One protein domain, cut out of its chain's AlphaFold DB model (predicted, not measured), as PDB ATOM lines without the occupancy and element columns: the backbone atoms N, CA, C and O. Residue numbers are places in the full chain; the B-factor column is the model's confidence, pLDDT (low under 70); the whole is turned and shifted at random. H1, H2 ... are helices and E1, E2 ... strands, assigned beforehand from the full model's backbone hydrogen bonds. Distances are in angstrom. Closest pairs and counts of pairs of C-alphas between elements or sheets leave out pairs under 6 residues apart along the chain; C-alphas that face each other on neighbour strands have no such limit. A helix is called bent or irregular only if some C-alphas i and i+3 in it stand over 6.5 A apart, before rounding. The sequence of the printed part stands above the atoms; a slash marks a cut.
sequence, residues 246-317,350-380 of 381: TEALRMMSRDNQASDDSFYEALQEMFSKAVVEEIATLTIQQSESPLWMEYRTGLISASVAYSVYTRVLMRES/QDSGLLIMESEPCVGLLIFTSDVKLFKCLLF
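AT A GLANCE: This is residues 246 to 317 and 350 to 380 of the 381 residues of the protein "uncharacterized protein LOC115328762" of Ixodes scapularis (UniProt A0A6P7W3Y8). A short, two-stranded hairpin, E1 and E2, forms the middle of this model, and helices stand round it with few contacts between them: H3 packs on E1, while H2 and H5 meet E2 toward its two ends. H1 precedes H2 beyond one end of the hairpin, H4 lies between H3 and H5 along the chain, and H6 lies farther out after E2. The printed part has 103 residues with six named helices and two named strands, in the order H1 H2 H3 H4 H5 E1 E2 H6; the sheet E1 - E2 is antiparallel. Its class is mostly helix, and the whole is compact, with a radius of gyration of the C-alphas of 14.4 A and spans of 43 by 33 by 30 A.

IN THESE COORDINATES: H1 is residues 246 to 252 and begins with C-alpha 246 at (-9.698, -39.596, -41.076). H2, residues 260 to 270, measures 15.7 A from first to last C-alpha, and H3, residues 273 to 282, measures 14.3 A. H4 is residues 290 to 296, 10.8 A. H5, residues 302 to 309, 11.2 A, is irregular: C-alphas 303 and 306 are 7.2 A apart. E1 is residues 355 to 357, 6.6 A, and E2 is residues 360 to 365, 11.4 A, with C-alpha 360 at (-2.611, -47.527, -31.287). H6, residues 372 to 378, 10.7 A, ends with C-alpha 378 at (6.781, -58.096, -35.831).

HOW THE PARTS SIT: E1 and E2 form a hairpin, antiparallel at 148 degrees, with N 355 and O 365 at 2.9 A and N 365 and O 355 at 2.8 A, within hydrogen-bond range. Residues 300 to 301 pair with residues 363 to 364 of E2, parallel. The closest C-alphas of H3 and E1 are those of Ala 280 and Leu 355, 5.7 A apart. For H2 and E2 they are Gln 268 and Pro 361, 6.4 A, and for H5 and E2 Ala 302 and Leu 365, 5.6 A. H1 and H2 only just touch, with 3 pairs of C-alphas within 8 A, the closest Ala 248 and Leu 267 at 7.3 A, at a steep tilt of 60 degrees, opposite ways. H3 and H4 are close but not clearly touching, Leu 282 and Leu 291 having the closest C-alphas at 7.5 A. H6 touches no helix. Every O i to N i+4 pair is within hydrogen-bond range in H1, H2 and H3; the counts are 2 of 3 in H4, 2 of 4 in H5 and 1 of 3 in H6, where 3 of 4 O i to N i+3 pairs are within range.

THE WHOLE: The two C-alphas farthest apart, those of Gln 257 and Gln 350, are 43.2 A apart. Residues 318 to 349 are not printed, and C-alphas 317 and 350 are 29.3 A apart across this cut. Of the links that are printed whole, none is long. The mean pLDDT of the printed part is 71.1; residues 254 to 261, 311 to 317 and 365 to 380 are under 70, and H6 has a mean of 33.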
ATOM      1  N   THR A 246      -9.758 -40.922 -40.445       82.50
ATOM      2  CA  THR A 246      -9.698 -39.596 -41.076       82.50
ATOM      3  C   THR A 246     -10.808 -38.668 -40.568       82.50
ATOM      4  O   THR A 246     -10.570 -37.476 -40.372       82.50
ATOM      5  N   GLU A 247     -12.017 -39.185 -40.338       85.31
ATOM      6  CA  GLU A 247     -13.115 -38.413 -39.744       85.31
ATOM      7  C   GLU A 247     -12.826 -38.052 -38.287       85.31
ATOM      8  O   GLU A 247     -12.970 -36.885 -37.928       85.31
ATOM      9  N   ALA A 248     -12.334 -39.001 -37.486       83.81
ATOM     10  CA  ALA A 248     -11.933 -38.760 -36.102       83.81
ATOM     11  C   ALA A 248     -10.865 -37.658 -36.009       83.81
ATOM     12  O   ALA A 248     -11.029 -36.684 -35.276       83.81
ATOM     13  N   LEU A 249      -9.821 -37.736 -36.842       82.19
ATOM     14  CA  LEU A 249      -8.775 -36.713 -36.920       82.19
ATOM     15  C   LEU A 249      -9.336 -35.332 -37.300       82.19
ATOM     16  O   LEU A 249      -8.925 -34.320 -36.730       82.19
ATOM     17  N   ARG A 250     -10.295 -35.261 -38.234       82.44
ATOM     18  CA  ARG A 250     -10.950 -33.998 -38.626       82.44
ATOM     19  C   ARG A 250     -11.828 -33.422 -37.521       82.44
ATOM     20  O   ARG A 250     -11.872 -32.201 -37.389       82.44
ATOM     21  N   MET A 251     -12.534 -34.268 -36.772       80.38
ATOM     22  CA  MET A 251     -13.353 -33.844 -35.635       80.38
ATOM     23  C   MET A 251     -12.465 -33.232 -34.550       80.38
ATOM     24  O   MET A 251     -12.692 -32.093 -34.160       80.38
ATOM     25  N   MET A 252     -11.380 -33.918 -34.181       74.44
ATOM     26  CA  MET A 252     -10.439 -33.444 -33.160       74.44
ATOM     27  C   MET A 252      -9.637 -32.207 -33.595       74.44
ATOM     28  O   MET A 252      -9.317 -31.361 -32.771       74.44
ATOM     29  N   SER A 253      -9.355 -32.039 -34.893       72.50
ATOM     30  CA  SER A 253      -8.650 -30.849 -35.410       72.50
ATOM     31  C   SER A 253      -9.460 -29.548 -35.284       72.50
ATOM     32  O   SER A 253      -8.896 -28.461 -35.401       72.50
ATOM     33  N   ARG A 254     -10.785 -29.634 -35.100       66.62
ATOM     34  CA  ARG A 254     -11.654 -28.460 -34.899       66.62
ATOM     35  C   ARG A 254     -11.627 -27.968 -33.451       66.62
ATOM     36  O   ARG A 254     -11.771 -26.768 -33.223       66.62
ATOM     37  N   ASP A 255     -11.354 -28.864 -32.508       62.16
ATOM     38  CA  ASP A 255     -11.277 -28.589 -31.075       62.16
ATOM     39  C   ASP A 255      -9.831 -28.231 -30.703       62.16
ATOM     40  O   ASP A 255      -9.063 -29.003 -30.138       62.16
ATOM     41  N   ASN A 256      -9.419 -27.036 -31.122       57.00
ATOM     42  CA  ASN A 256      -8.032 -26.576 -31.142       57.00
ATOM     43  C   ASN A 256      -7.455 -26.265 -29.738       57.00
ATOM     44  O   ASN A 256      -7.207 -25.091 -29.442       57.00
ATOM     45  N   GLN A 257      -7.283 -27.265 -28.851       54.28
ATOM     46  CA  GLN A 257      -6.688 -27.043 -27.518       54.28
ATOM     47  C   GLN A 257      -6.224 -28.272 -26.692       54.28
ATOM     48  O   GLN A 257      -6.265 -28.217 -25.463       54.28
ATOM     49  N   ALA A 258      -5.732 -29.356 -27.298       55.47
ATOM     50  CA  ALA A 258      -5.185 -30.496 -26.540       55.47
ATOM     51  C   ALA A 258      -3.655 -30.618 -26.674       55.47
ATOM     52  O   ALA A 258      -3.098 -30.343 -27.736       55.47
ATOM     53  N   SER A 259      -2.976 -31.030 -25.597       63.38
ATOM     54  CA  SER A 259      -1.604 -31.553 -25.679       63.38
ATOM     55  C   SER A 259      -1.591 -32.876 -26.457       63.38
ATOM     56  O   SER A 259      -2.608 -33.569 -26.496       63.38
ATOM     57  N   ASP A 260      -0.441 -33.250 -27.027       63.25
ATOM     58  CA  ASP A 260      -0.284 -34.483 -27.822       63.25
ATOM     59  C   ASP A 260      -0.799 -35.743 -27.089       63.25
ATOM     60  O   ASP A 260      -1.431 -36.602 -27.704       63.25
ATOM     61  N   ASP A 261      -0.617 -35.822 -25.765       67.31
ATOM     62  CA  ASP A 261      -1.094 -36.948 -24.945       67.31
ATOM     63  C   ASP A 261      -2.629 -36.979 -24.808       67.31
ATOM     64  O   ASP A 261      -3.251 -38.031 -24.944       67.31
ATOM     65  N   SER A 262      -3.269 -35.819 -24.611       73.94
ATOM     66  CA  SER A 262      -4.734 -35.714 -24.494       73.94
ATOM     67  C   SER A 262      -5.438 -36.011 -25.820       73.94
ATOM     68  O   SER A 262      -6.554 -36.530 -25.830       73.94
ATOM     69  N   PHE A 263      -4.778 -35.712 -26.939       76.25
ATOM     70  CA  PHE A 263      -5.249 -36.078 -28.269       76.25
ATOM     71  C   PHE A 263      -5.260 -37.598 -28.471       76.25
ATOM     72  O   PHE A 263      -6.201 -38.148 -29.047       76.25
ATOM     73  N   TYR A 264      -4.229 -38.289 -27.980       77.88
ATOM     74  CA  TYR A 264      -4.120 -39.737 -28.133       77.88
ATOM     75  C   TYR A 264      -5.149 -40.498 -27.298       77.88
ATOM     76  O   TYR A 264      -5.761 -41.447 -27.787       77.88
ATOM     77  N   GLU A 265      -5.390 -40.046 -26.068       81.81
ATOM     78  CA  GLU A 265      -6.423 -40.609 -25.192       81.81
ATOM     79  C   GLU A 265      -7.823 -40.462 -25.804       81.81
ATOM     80  O   GLU A 265      -8.588 -41.426 -25.836       81.81
ATOM     81  N   ALA A 266      -8.134 -39.294 -26.381       82.00
ATOM     82  CA  ALA A 266      -9.400 -39.070 -27.078       82.00
ATOM     83  C   ALA A 266      -9.561 -40.001 -28.293       82.00
ATOM     84  O   ALA A 266     -10.635 -40.561 -28.523       82.00
ATOM     85  N   LEU A 267      -8.483 -40.227 -29.051       83.06
ATOM     86  CA  LEU A 267      -8.500 -41.158 -30.176       83.06
ATOM     87  C   LEU A 267      -8.722 -42.610 -29.710       83.06
ATOM     88  O   LEU A 267      -9.499 -43.335 -30.331       83.06
ATOM     89  N   GLN A 268      -8.089 -43.035 -28.615       85.19
ATOM     90  CA  GLN A 268      -8.314 -44.360 -28.021       85.19
ATOM     91  C   GLN A 268      -9.754 -44.531 -27.516       85.19
ATOM     92  O   GLN A 268     -10.329 -45.610 -27.661       85.19
ATOM     93  N   GLU A 269     -10.368 -43.477 -26.975       85.44
ATOM     94  CA  GLU A 269     -11.771 -43.496 -26.550       85.44
ATOM     95  C   GLU A 269     -12.723 -43.672 -27.746       85.44
ATOM     96  O   GLU A 269     -13.639 -44.499 -27.702       85.44
ATOM     97  N   MET A 270     -12.464 -42.969 -28.856       84.06
ATOM     98  CA  MET A 270     -13.233 -43.110 -30.099       84.06
ATOM     99  C   MET A 270     -13.105 -44.510 -30.719       84.06
ATOM    100  O   MET A 270     -14.082 -45.040 -31.250       84.06
ATOM    101  N   PHE A 271     -11.924 -45.128 -30.625       86.31
ATOM    102  CA  PHE A 271     -11.643 -46.485 -31.104       86.31
ATOM    103  C   PHE A 271     -11.647 -47.511 -29.964       86.31
ATOM    104  O   PHE A 271     -10.767 -48.367 -29.865       86.31
ATOM    105  N   SER A 272     -12.674 -47.449 -29.112       87.81
ATOM    106  CA  SER A 272     -12.878 -48.451 -28.066       87.81
ATOM    107  C   SER A 272     -12.985 -49.870 -28.641       87.81
ATOM    108  O   SER A 272     -13.372 -50.082 -29.793       87.81
ATOM    109  N   LYS A 273     -12.708 -50.877 -27.809       86.69
ATOM    110  CA  LYS A 273     -12.764 -52.293 -28.199       86.69
ATOM    111  C   LYS A 273     -14.058 -52.691 -28.924       86.69
ATOM    112  O   LYS A 273     -14.003 -53.391 -29.931       86.69
ATOM    113  N   ALA A 274     -15.210 -52.219 -28.446       87.44
ATOM    114  CA  ALA A 274     -16.500 -52.515 -29.070       87.44
ATOM    115  C   ALA A 274     -16.592 -51.953 -30.499       87.44
ATOM    116  O   ALA A 274     -17.078 -52.627 -31.402       87.44
ATOM    117  N   VAL A 275     -16.060 -50.747 -30.710       88.62
ATOM    118  CA  VAL A 275     -16.021 -50.084 -32.017       88.62
ATOM    119  C   VAL A 275     -15.075 -50.810 -32.973       88.62
ATOM    120  O   VAL A 275     -15.409 -51.028 -34.135       88.62
ATOM    121  N   VAL A 276     -13.905 -51.235 -32.493       88.50
ATOM    122  CA  VAL A 276     -12.948 -52.003 -33.301       88.50
ATOM    123  C   VAL A 276     -13.533 -53.357 -33.727       88.50
ATOM    124  O   VAL A 276     -13.385 -53.746 -34.885       88.50
ATOM    125  N   GLU A 277     -14.228 -54.061 -32.829       88.19
ATOM    126  CA  GLU A 277     -14.919 -55.322 -33.140       88.19
ATOM    127  C   GLU A 277     -16.066 -55.119 -34.150       88.19
ATOM    128  O   GLU A 277     -16.262 -55.939 -35.056       88.19
ATOM    129  N   GLU A 278     -16.788 -54.002 -34.052       89.75
ATOM    130  CA  GLU A 278     -17.817 -53.619 -35.020       89.75
ATOM    131  C   GLU A 278     -17.214 -53.350 -36.406       89.75
ATOM    132  O   GLU A 278     -17.673 -53.922 -37.398       89.75
ATOM    133  N   ILE A 279     -16.131 -52.567 -36.485       88.81
ATOM    134  CA  ILE A 279     -15.407 -52.304 -37.738       88.81
ATOM    135  C   ILE A 279     -14.911 -53.618 -38.350       88.81
ATOM    136  O   ILE A 279     -15.105 -53.841 -39.549       88.81
ATOM    137  N   ALA A 280     -14.330 -54.517 -37.551       88.25
ATOM    138  CA  ALA A 280     -13.876 -55.827 -38.011       88.25
ATOM    139  C   ALA A 280     -15.030 -56.668 -38.587       88.25
ATOM    140  O   ALA A 280     -14.864 -57.350 -39.598       88.25
ATOM    141  N   THR A 281     -16.221 -56.578 -37.997       88.56
ATOM    142  CA  THR A 281     -17.412 -57.287 -38.483       88.56
ATOM    143  C   THR A 281     -17.924 -56.692 -39.799       88.56
ATOM    144  O   THR A 281     -18.184 -57.427 -40.754       88.56
ATOM    145  N   LEU A 282     -18.002 -55.361 -39.899       87.62
ATOM    146  CA  LEU A 282     -18.443 -54.641 -41.105       87.62
ATOM    147  C   LEU A 282     -17.509 -54.847 -42.308       87.62
ATOM    148  O   LEU A 282     -17.915 -54.722 -43.467       87.62
ATOM    149  N   THR A 283     -16.246 -55.164 -42.040       88.38
ATOM    150  CA  THR A 283     -15.189 -55.289 -43.046       88.38
ATOM    151  C   THR A 283     -14.789 -56.738 -43.336       88.38
ATOM    152  O   THR A 283     -13.794 -56.971 -44.020       88.38
ATOM    153  N   ILE A 284     -15.575 -57.725 -42.887       86.62
ATOM    154  CA  ILE A 284     -15.260 -59.156 -43.047       86.62
ATOM    155  C   ILE A 284     -15.129 -59.606 -44.511       86.62
ATOM    156  O   ILE A 284     -14.355 -60.508 -44.812       86.62
ATOM    157  N   GLN A 285     -15.837 -58.942 -45.432       81.56
ATOM    158  CA  GLN A 285     -15.779 -59.200 -46.880       81.56
ATOM    159  C   GLN A 285     -14.565 -58.550 -47.572       81.56
ATOM    160  O   GLN A 285     -14.428 -58.604 -48.792       81.56
ATOM    161  N   GLN A 286     -13.669 -57.932 -46.799       84.94
ATOM    162  CA  GLN A 286     -12.399 -57.389 -47.268       84.94
ATOM    163  C   GLN A 286     -12.554 -56.491 -48.504       84.94
ATOM    164  O   GLN A 286     -13.414 -55.618 -48.513       84.94
ATOM    165  N   SER A 287     -11.756 -56.697 -49.557       80.12
ATOM    166  CA  SER A 287     -11.767 -55.869 -50.770       80.12
ATOM    167  C   SER A 287     -13.101 -55.827 -51.517       80.12
ATOM    168  O   SER A 287     -13.267 -54.964 -52.376       80.12
ATOM    169  N   GLU A 288     -14.029 -56.742 -51.230       78.69
ATOM    170  CA  GLU A 288     -15.374 -56.725 -51.809       78.69
ATOM    171  C   GLU A 288     -16.301 -55.730 -51.089       78.69
ATOM    172  O   GLU A 288     -17.276 -55.262 -51.675       78.69
ATOM    173  N   SER A 289     -15.981 -55.351 -49.843       80.19
ATOM    174  CA  SER A 289     -16.732 -54.350 -49.084       80.19
ATOM    175  C   SER A 289     -16.303 -52.927 -49.468       80.19
ATOM    176  O   SER A 289     -15.110 -52.611 -49.417       80.19
ATOM    177  N   PRO A 290     -17.241 -52.010 -49.771       82.12
ATOM    178  CA  PRO A 290     -16.905 -50.609 -50.034       82.12
ATOM    179  C   PRO A 290     -16.286 -49.919 -48.807       82.12
ATOM    180  O   PRO A 290     -15.434 -49.042 -48.955       82.12
ATOM    181  N   LEU A 291     -16.646 -50.369 -47.598       84.31
ATOM    182  CA  LEU A 291     -16.124 -49.845 -46.333       84.31
ATOM    183  C   LEU A 291     -14.645 -50.199 -46.115       84.31
ATOM    184  O   LEU A 291     -13.959 -49.557 -45.324       84.31
ATOM    185  N   TRP A 292     -14.125 -51.201 -46.825       83.94
ATOM    186  CA  TRP A 292     -12.752 -51.671 -46.662       83.94
ATOM    187  C   TRP A 292     -11.714 -50.594 -46.930       83.94
ATOM    188  O   TRP A 292     -10.817 -50.363 -46.123       83.94
ATOM    189  N   MET A 293     -11.831 -49.928 -48.077       82.19
ATOM    190  CA  MET A 293     -10.899 -48.864 -48.444       82.19
ATOM    191  C   MET A 293     -11.148 -47.604 -47.619       82.19
ATOM    192  O   MET A 293     -10.194 -46.909 -47.277       82.19
ATOM    193  N   GLU A 294     -12.404 -47.351 -47.255       83.62
ATOM    194  CA  GLU A 294     -12.797 -46.217 -46.424       83.62
ATOM    195  C   GLU A 294     -12.108 -46.270 -45.052       83.62
ATOM    196  O   GLU A 294     -11.358 -45.356 -44.710       83.62
ATOM    197  N   TYR A 295     -12.238 -47.381 -44.317       86.06
ATOM    198  CA  TYR A 295     -11.593 -47.534 -43.008       86.06
ATOM    199  C   TYR A 295     -10.070 -47.666 -43.088       86.06
ATOM    200  O   TYR A 295      -9.382 -47.244 -42.166       86.06
ATOM    201  N   ARG A 296      -9.513 -48.203 -44.184       83.12
ATOM    202  CA  ARG A 296      -8.052 -48.293 -44.380       83.12
ATOM    203  C   ARG A 296      -7.389 -46.957 -44.706       83.12
ATOM    204  O   ARG A 296      -6.162 -46.862 -44.637       83.12
ATOM    205  N   THR A 297      -8.160 -45.941 -45.077       81.00
ATOM    206  CA  THR A 297      -7.609 -44.640 -45.460       81.00
ATOM    207  C   THR A 297      -7.026 -43.927 -44.238       81.00
ATOM    208  O   THR A 297      -7.719 -43.674 -43.256       81.00
ATOM    209  N   GLY A 298      -5.732 -43.601 -44.307       76.25
ATOM    210  CA  GLY A 298      -4.987 -42.970 -43.213       76.25
ATOM    211  C   GLY A 298      -4.396 -43.949 -42.190       76.25
ATOM    212  O   GLY A 298      -3.574 -43.527 -41.383       76.25
ATOM    213  N   LEU A 299      -4.746 -45.242 -42.242       82.62
ATOM    214  CA  LEU A 299      -4.173 -46.265 -41.361       82.62
ATOM    215  C   LEU A 299      -2.803 -46.744 -41.849       82.62
ATOM    216  O   LEU A 299      -2.594 -47.045 -43.030       82.62
ATOM    217  N   ILE A 300      -1.894 -46.954 -40.901       82.50
ATOM    218  CA  ILE A 300      -0.653 -47.687 -41.123       82.50
ATOM    219  C   ILE A 300      -0.995 -49.178 -41.140       82.50
ATOM    220  O   ILE A 300      -1.058 -49.842 -40.107       82.50
ATOM    221  N   SER A 301      -1.258 -49.703 -42.339       82.94
ATOM    222  CA  SER A 301      -1.483 -51.141 -42.528       82.94
ATOM    223  C   SER A 301      -0.174 -51.931 -42.560       82.94
ATOM    224  O   SER A 301       0.864 -51.387 -42.930       82.94
ATOM    225  N   ALA A 302      -0.199 -53.232 -42.265       78.56
ATOM    226  CA  ALA A 302       1.013 -54.065 -42.306       78.56
ATOM    227  C   ALA A 302       1.750 -54.064 -43.654       78.56
ATOM    228  O   ALA A 302       2.977 -54.060 -43.683       78.56
ATOM    229  N   SER A 303       1.026 -53.983 -44.775       74.25
ATOM    230  CA  SER A 303       1.630 -53.851 -46.110       74.25
ATOM    231  C   SER A 303       2.309 -52.496 -46.351       74.25
ATOM    232  O   SER A 303       3.015 -52.327 -47.339       74.25
ATOM    233  N   VAL A 304       2.045 -51.514 -45.487       72.75
ATOM    234  CA  VAL A 304       2.475 -50.116 -45.607       72.75
ATOM    235  C   VAL A 304       3.451 -49.722 -44.486       72.75
ATOM    236  O   VAL A 304       4.235 -48.796 -44.670       72.75
ATOM    237  N   ALA A 305       3.468 -50.452 -43.366       78.31
ATOM    238  CA  ALA A 305       4.276 -50.170 -42.179       78.31
ATOM    239  C   ALA A 305       5.771 -50.009 -42.492       78.31
ATOM    240  O   ALA A 305       6.379 -49.020 -42.086       78.31
ATOM    241  N   TYR A 306       6.341 -50.921 -43.287       72.50
ATOM    242  CA  TYR A 306       7.742 -50.827 -43.701       72.50
ATOM    243  C   TYR A 306       8.010 -49.563 -44.532       72.50
ATOM    244  O   TYR A 306       8.970 -48.849 -44.271       72.50
ATOM    245  N   SER A 307       7.122 -49.225 -45.472       71.88
ATOM    246  CA  SER A 307       7.255 -48.023 -46.305       71.88
ATOM    247  C   SER A 307       7.165 -46.726 -45.495       71.88
ATOM    248  O   SER A 307       7.901 -45.782 -45.786       71.88
ATOM    249  N   VAL A 308       6.294 -46.678 -44.471       73.62
ATOM    250  CA  VAL A 308       6.232 -45.552 -43.515       73.62
ATOM    251  C   VAL A 308       7.561 -45.430 -42.780       73.62
ATOM    252  O   VAL A 308       8.133 -44.342 -42.726       73.62
ATOM    253  N   TYR A 309       8.069 -46.545 -42.252       72.81
ATOM    254  CA  TYR A 309       9.319 -46.583 -41.500       72.81
ATOM    255  C   TYR A 309      10.514 -46.104 -42.337       72.81
ATOM    256  O   TYR A 309      11.287 -45.256 -41.892       72.81
ATOM    257  N   THR A 310      10.630 -46.567 -43.585       71.75
ATOM    258  CA  THR A 310      11.737 -46.207 -44.485       71.75
ATOM    259  C   THR A 310      11.534 -44.883 -45.229       71.75
ATOM    260  O   THR A 310      12.358 -44.540 -46.075       71.75
ATOM    261  N   ARG A 311      10.452 -44.135 -44.954       67.25
ATOM    262  CA  ARG A 311      10.101 -42.852 -45.606       67.25
ATOM    263  C   ARG A 311      10.072 -42.910 -47.141       67.25
ATOM    264  O   ARG A 311      10.316 -41.906 -47.812       67.25
ATOM    265  N   VAL A 312       9.772 -44.075 -47.714       57.34
ATOM    266  CA  VAL A 312       9.621 -44.214 -49.169       57.34
ATOM    267  C   VAL A 312       8.262 -43.629 -49.546       57.34
ATOM    268  O   VAL A 312       7.253 -43.995 -48.946       57.34
ATOM    269  N   LEU A 313       8.244 -42.710 -50.523       54.12
ATOM    270  CA  LEU A 313       7.028 -42.068 -51.036       54.12
ATOM    271  C   LEU A 313       5.912 -43.102 -51.233       54.12
ATOM    272  O   LEU A 313       6.051 -44.050 -52.012       54.12
ATOM    273  N   MET A 314       4.807 -42.904 -50.513       50.75
ATOM    274  CA  MET A 314       3.613 -43.731 -50.638       50.75
ATOM    275  C   MET A 314       3.110 -43.661 -52.075       50.75
ATOM    276  O   MET A 314       2.865 -42.581 -52.609       50.75
ATOM    277  N   ARG A 315       2.956 -44.817 -52.724       50.97
ATOM    278  CA  ARG A 315       2.320 -44.871 -54.041       50.97
ATOM    279  C   ARG A 315       0.823 -44.631 -53.871       50.97
ATOM    280  O   ARG A 315       0.144 -45.428 -53.237       50.97
ATOM    281  N   GLU A 316       0.321 -43.566 -54.487       44.44
ATOM    282  CA  GLU A 316      -1.099 -43.180 -54.455       44.44
ATOM    283  C   GLU A 316      -2.006 -44.106 -55.286       44.44
ATOM    284  O   GLU A 316      -3.225 -44.074 -55.140       44.44
ATOM    285  N   SER A 317      -1.440 -44.954 -56.155       47.59
ATOM    286  CA  SER A 317      -2.218 -45.843 -57.023       47.59
ATOM    287  C   SER A 317      -2.070 -47.318 -56.648       47.59
ATOM    288  O   SER A 317      -0.970 -47.866 -56.542       47.59
ATOM    289  N   GLN A 350     -10.564 -68.827 -40.326       77.38
ATOM    290  CA  GLN A 350     -11.746 -67.980 -40.377       77.38
ATOM    291  C   GLN A 350     -11.434 -66.753 -41.219       77.38
ATOM    292  O   GLN A 350     -10.280 -66.332 -41.317       77.38
ATOM    293  N   ASP A 351     -12.462 -66.207 -41.854       78.75
ATOM    294  CA  ASP A 351     -12.333 -64.925 -42.528       78.75
ATOM    295  C   ASP A 351     -12.312 -63.829 -41.461       78.75
ATOM    296  O   ASP A 351     -13.004 -63.908 -40.447       78.75
ATOM    297  N   SER A 352     -11.435 -62.850 -41.646       81.12
ATOM    298  CA  SER A 352     -11.219 -61.760 -40.698       81.12
ATOM    299  C   SER A 352     -11.347 -60.436 -41.432       81.12
ATOM    300  O   SER A 352     -10.807 -60.284 -42.534       81.12
ATOM    301  N   GLY A 353     -12.072 -59.496 -40.829       85.50
ATOM    302  CA  GLY A 353     -12.102 -58.116 -41.292       85.50
ATOM    303  C   GLY A 353     -10.890 -57.320 -40.817       85.50
ATOM    304  O   GLY A 353      -9.873 -57.873 -40.397       85.50
ATOM    305  N   LEU A 354     -10.994 -56.000 -40.913       86.75
ATOM    306  CA  LEU A 354      -9.945 -55.071 -40.530       86.75
ATOM    307  C   LEU A 354      -9.808 -55.031 -39.006       86.75
ATOM    308  O   LEU A 354     -10.736 -54.635 -38.308       86.75
ATOM    309  N   LEU A 355      -8.632 -55.396 -38.501       87.31
ATOM    310  CA  LEU A 355      -8.306 -55.306 -37.082       87.31
ATOM    311  C   LEU A 355      -7.547 -54.005 -36.833       87.31
ATOM    312  O   LEU A 355      -6.483 -53.793 -37.412       87.31
ATOM    313  N   ILE A 356      -8.079 -53.141 -35.977       86.00
ATOM    314  CA  ILE A 356      -7.408 -51.912 -35.540       86.00
ATOM    315  C   ILE A 356      -6.780 -52.179 -34.172       86.00
ATOM    316  O   ILE A 356      -7.348 -52.893 -33.348       86.00
ATOM    317  N   MET A 357      -5.581 -51.660 -33.930       83.25
ATOM    318  CA  MET A 357      -4.949 -51.804 -32.626       83.25
ATOM    319  C   MET A 357      -5.588 -50.850 -31.612       83.25
ATOM    320  O   MET A 357      -5.477 -49.642 -31.751       83.25
ATOM    321  N   GLU A 358      -6.187 -51.396 -30.552       77.94
ATOM    322  CA  GLU A 358      -6.840 -50.605 -29.493       77.94
ATOM    323  C   GLU A 358      -5.886 -49.596 -28.833       77.94
ATOM    324  O   GLU A 358      -6.246 -48.445 -28.613       77.94
ATOM    325  N   SER A 359      -4.645 -50.006 -28.542       78.19
ATOM    326  CA  SER A 359      -3.645 -49.111 -27.951       78.19
ATOM    327  C   SER A 359      -3.114 -48.081 -28.940       78.19
ATOM    328  O   SER A 359      -2.626 -47.044 -28.516       78.19
ATOM    329  N   GLU A 360      -3.177 -48.371 -30.240       81.50
ATOM    330  CA  GLU A 360      -2.611 -47.527 -31.287       81.50
ATOM    331  C   GLU A 360      -3.559 -47.448 -32.493       81.50
ATOM    332  O   GLU A 360      -3.324 -48.122 -33.503       81.50
ATOM    333  N   PRO A 361      -4.632 -46.637 -32.428       80.12
ATOM    334  CA  PRO A 361      -5.692 -46.642 -33.442       80.12
ATOM    335  C   PRO A 361      -5.232 -46.258 -34.855       80.12
ATOM    336  O   PRO A 361      -5.949 -46.478 -35.826       80.12
ATOM    337  N   CYS A 362      -4.020 -45.715 -34.988       79.50
ATOM    338  CA  CYS A 362      -3.361 -45.430 -36.260       79.50
ATOM    339  C   CYS A 362      -2.832 -46.688 -36.978       79.50
ATOM    340  O   CYS A 362      -2.466 -46.608 -38.153       79.50
ATOM    341  N   VAL A 363      -2.764 -47.840 -36.303       79.06
ATOM    342  CA  VAL A 363      -2.209 -49.093 -36.832       79.06
ATOM    343  C   VAL A 363      -3.327 -50.100 -37.088       79.06
ATOM    344  O   VAL A 363      -4.087 -50.464 -36.191       79.06
ATOM    345  N   GLY A 364      -3.400 -50.584 -38.329       72.06
ATOM    346  CA  GLY A 364      -4.380 -51.577 -38.767       72.06
ATOM    347  C   GLY A 364      -3.716 -52.828 -39.336       72.06
ATOM    348  O   GLY A 364      -2.652 -52.775 -39.953       72.06
ATOM    349  N   LEU A 365      -4.344 -53.985 -39.167       67.94
ATOM    350  CA  LEU A 365      -3.798 -55.261 -39.603       67.94
ATOM    351  C   LEU A 365      -4.889 -56.206 -40.104       67.94
ATOM    352  O   LEU A 365      -6.062 -56.113 -39.755       67.94
ATOM    353  N   LEU A 366      -4.445 -57.143 -40.931       50.50
ATOM    354  CA  LEU A 366      -5.189 -58.309 -41.364       50.50
ATOM    355  C   LEU A 366      -4.307 -59.509 -41.014       50.50
ATOM    356  O   LEU A 366      -3.294 -59.742 -41.675       50.50
ATOM    357  N   ILE A 367      -4.616 -60.202 -39.915       43.91
ATOM    358  CA  ILE A 367      -3.931 -61.450 -39.557       43.91
ATOM    359  C   ILE A 367      -4.832 -62.608 -39.967       43.91
ATOM    360  O   ILE A 367      -5.985 -62.665 -39.559       43.91
ATOM    361  N   PHE A 368      -4.287 -63.573 -40.704       33.97
ATOM    362  CA  PHE A 368      -4.949 -64.853 -40.992       33.97
ATOM    363  C   PHE A 368      -4.880 -65.853 -39.821       33.97
ATOM    364  O   PHE A 368      -5.160 -67.037 -39.990       33.97
ATOM    365  N   THR A 369      -4.482 -65.400 -38.630       31.77
ATOM    366  CA  THR A 369      -4.306 -66.236 -37.440       31.77
ATOM    367  C   THR A 369      -4.761 -65.472 -36.205       31.77
ATOM    368  O   THR A 369      -4.368 -64.326 -35.999       31.77
ATOM    369  N   SER A 370      -5.534 -66.128 -35.353       31.42
ATOM    370  CA  SER A 370      -6.197 -65.596 -34.156       31.42
ATOM    371  C   SER A 370      -5.264 -65.224 -32.984       31.42
ATOM    372  O   SER A 370      -5.727 -65.084 -31.855       31.42
ATOM    373  N   ASP A 371      -3.959 -65.040 -33.219       32.91
ATOM    374  CA  ASP A 371      -2.961 -64.849 -32.160       32.91
ATOM    375  C   ASP A 371      -2.319 -63.448 -32.204       32.91
ATOM    376  O   ASP A 371      -1.302 -63.197 -32.853       32.91
ATOM    377  N   VAL A 372      -2.916 -62.510 -31.460       36.62
ATOM    378  CA  VAL A 372      -2.485 -61.098 -31.318       36.62
ATOM    379  C   VAL A 372      -1.062 -60.977 -30.732       36.62
ATOM    380  O   VAL A 372      -0.380 -59.965 -30.908       36.62
ATOM    381  N   LYS A 373      -0.554 -62.028 -30.074       32.06
ATOM    382  CA  LYS A 373       0.784 -62.049 -29.457       32.06
ATOM    383  C   LYS A 373       1.933 -62.032 -30.467       32.06
ATOM    384  O   LYS A 373       3.011 -61.545 -30.127       32.06
ATOM    385  N   LEU A 374       1.715 -62.500 -31.697       34.59
ATOM    386  CA  LEU A 374       2.735 -62.490 -32.755       34.59
ATOM    387  C   LEU A 374       3.094 -61.069 -33.225       34.59
ATOM    388  O   LEU A 374       4.203 -60.839 -33.703       34.59
ATOM    389  N   PHE A 375       2.204 -60.092 -33.029       35.75
ATOM    390  CA  PHE A 375       2.412 -58.731 -33.522       35.75
ATOM    391  C   PHE A 375       3.425 -57.916 -32.705       35.75
ATOM    392  O   PHE A 375       4.213 -57.169 -33.283       35.75
ATOM    393  N   LYS A 376       3.510 -58.122 -31.380       29.70
ATOM    394  CA  LYS A 376       4.580 -57.502 -30.569       29.70
ATOM    395  C   LYS A 376       5.980 -57.949 -31.001       29.70
ATOM    396  O   LYS A 376       6.934 -57.238 -30.728       29.70
ATOM    397  N   CYS A 377       6.111 -59.092 -31.676       28.27
ATOM    398  CA  CYS A 377       7.385 -59.488 -32.269       28.27
ATOM    399  C   CYS A 377       7.629 -58.777 -33.608       28.27
ATOM    400  O   CYS A 377       8.725 -58.285 -33.823       28.27
ATOM    401  N   LEU A 378       6.622 -58.659 -34.480       31.77
ATOM    402  CA  LEU A 378       6.781 -58.096 -35.831       31.77
ATOM    403  C   LEU A 378       7.046 -56.580 -35.886       31.77
ATOM    404  O   LEU A 378       7.664 -56.132 -36.842       31.77
ATOM    405  N   LEU A 379       6.621 -55.798 -34.888       31.72
ATOM    406  CA  LEU A 379       6.963 -54.365 -34.793       31.72
ATOM    407  C   LEU A 379       8.353 -54.092 -34.189       31.72
ATOM    408  O   LEU A 379       8.826 -52.961 -34.252       31.72
ATOM    409  N   PHE A 380       8.989 -55.096 -33.579       30.66
ATOM    410  CA  PHE A 380      10.292 -54.968 -32.914       30.66
ATOM    411  C   PHE A 380      11.450 -55.614 -33.702       30.66
ATOM    412  O   PHE A 380      12.546 -55.752 -33.148       30.66
TER     413      PHE A 380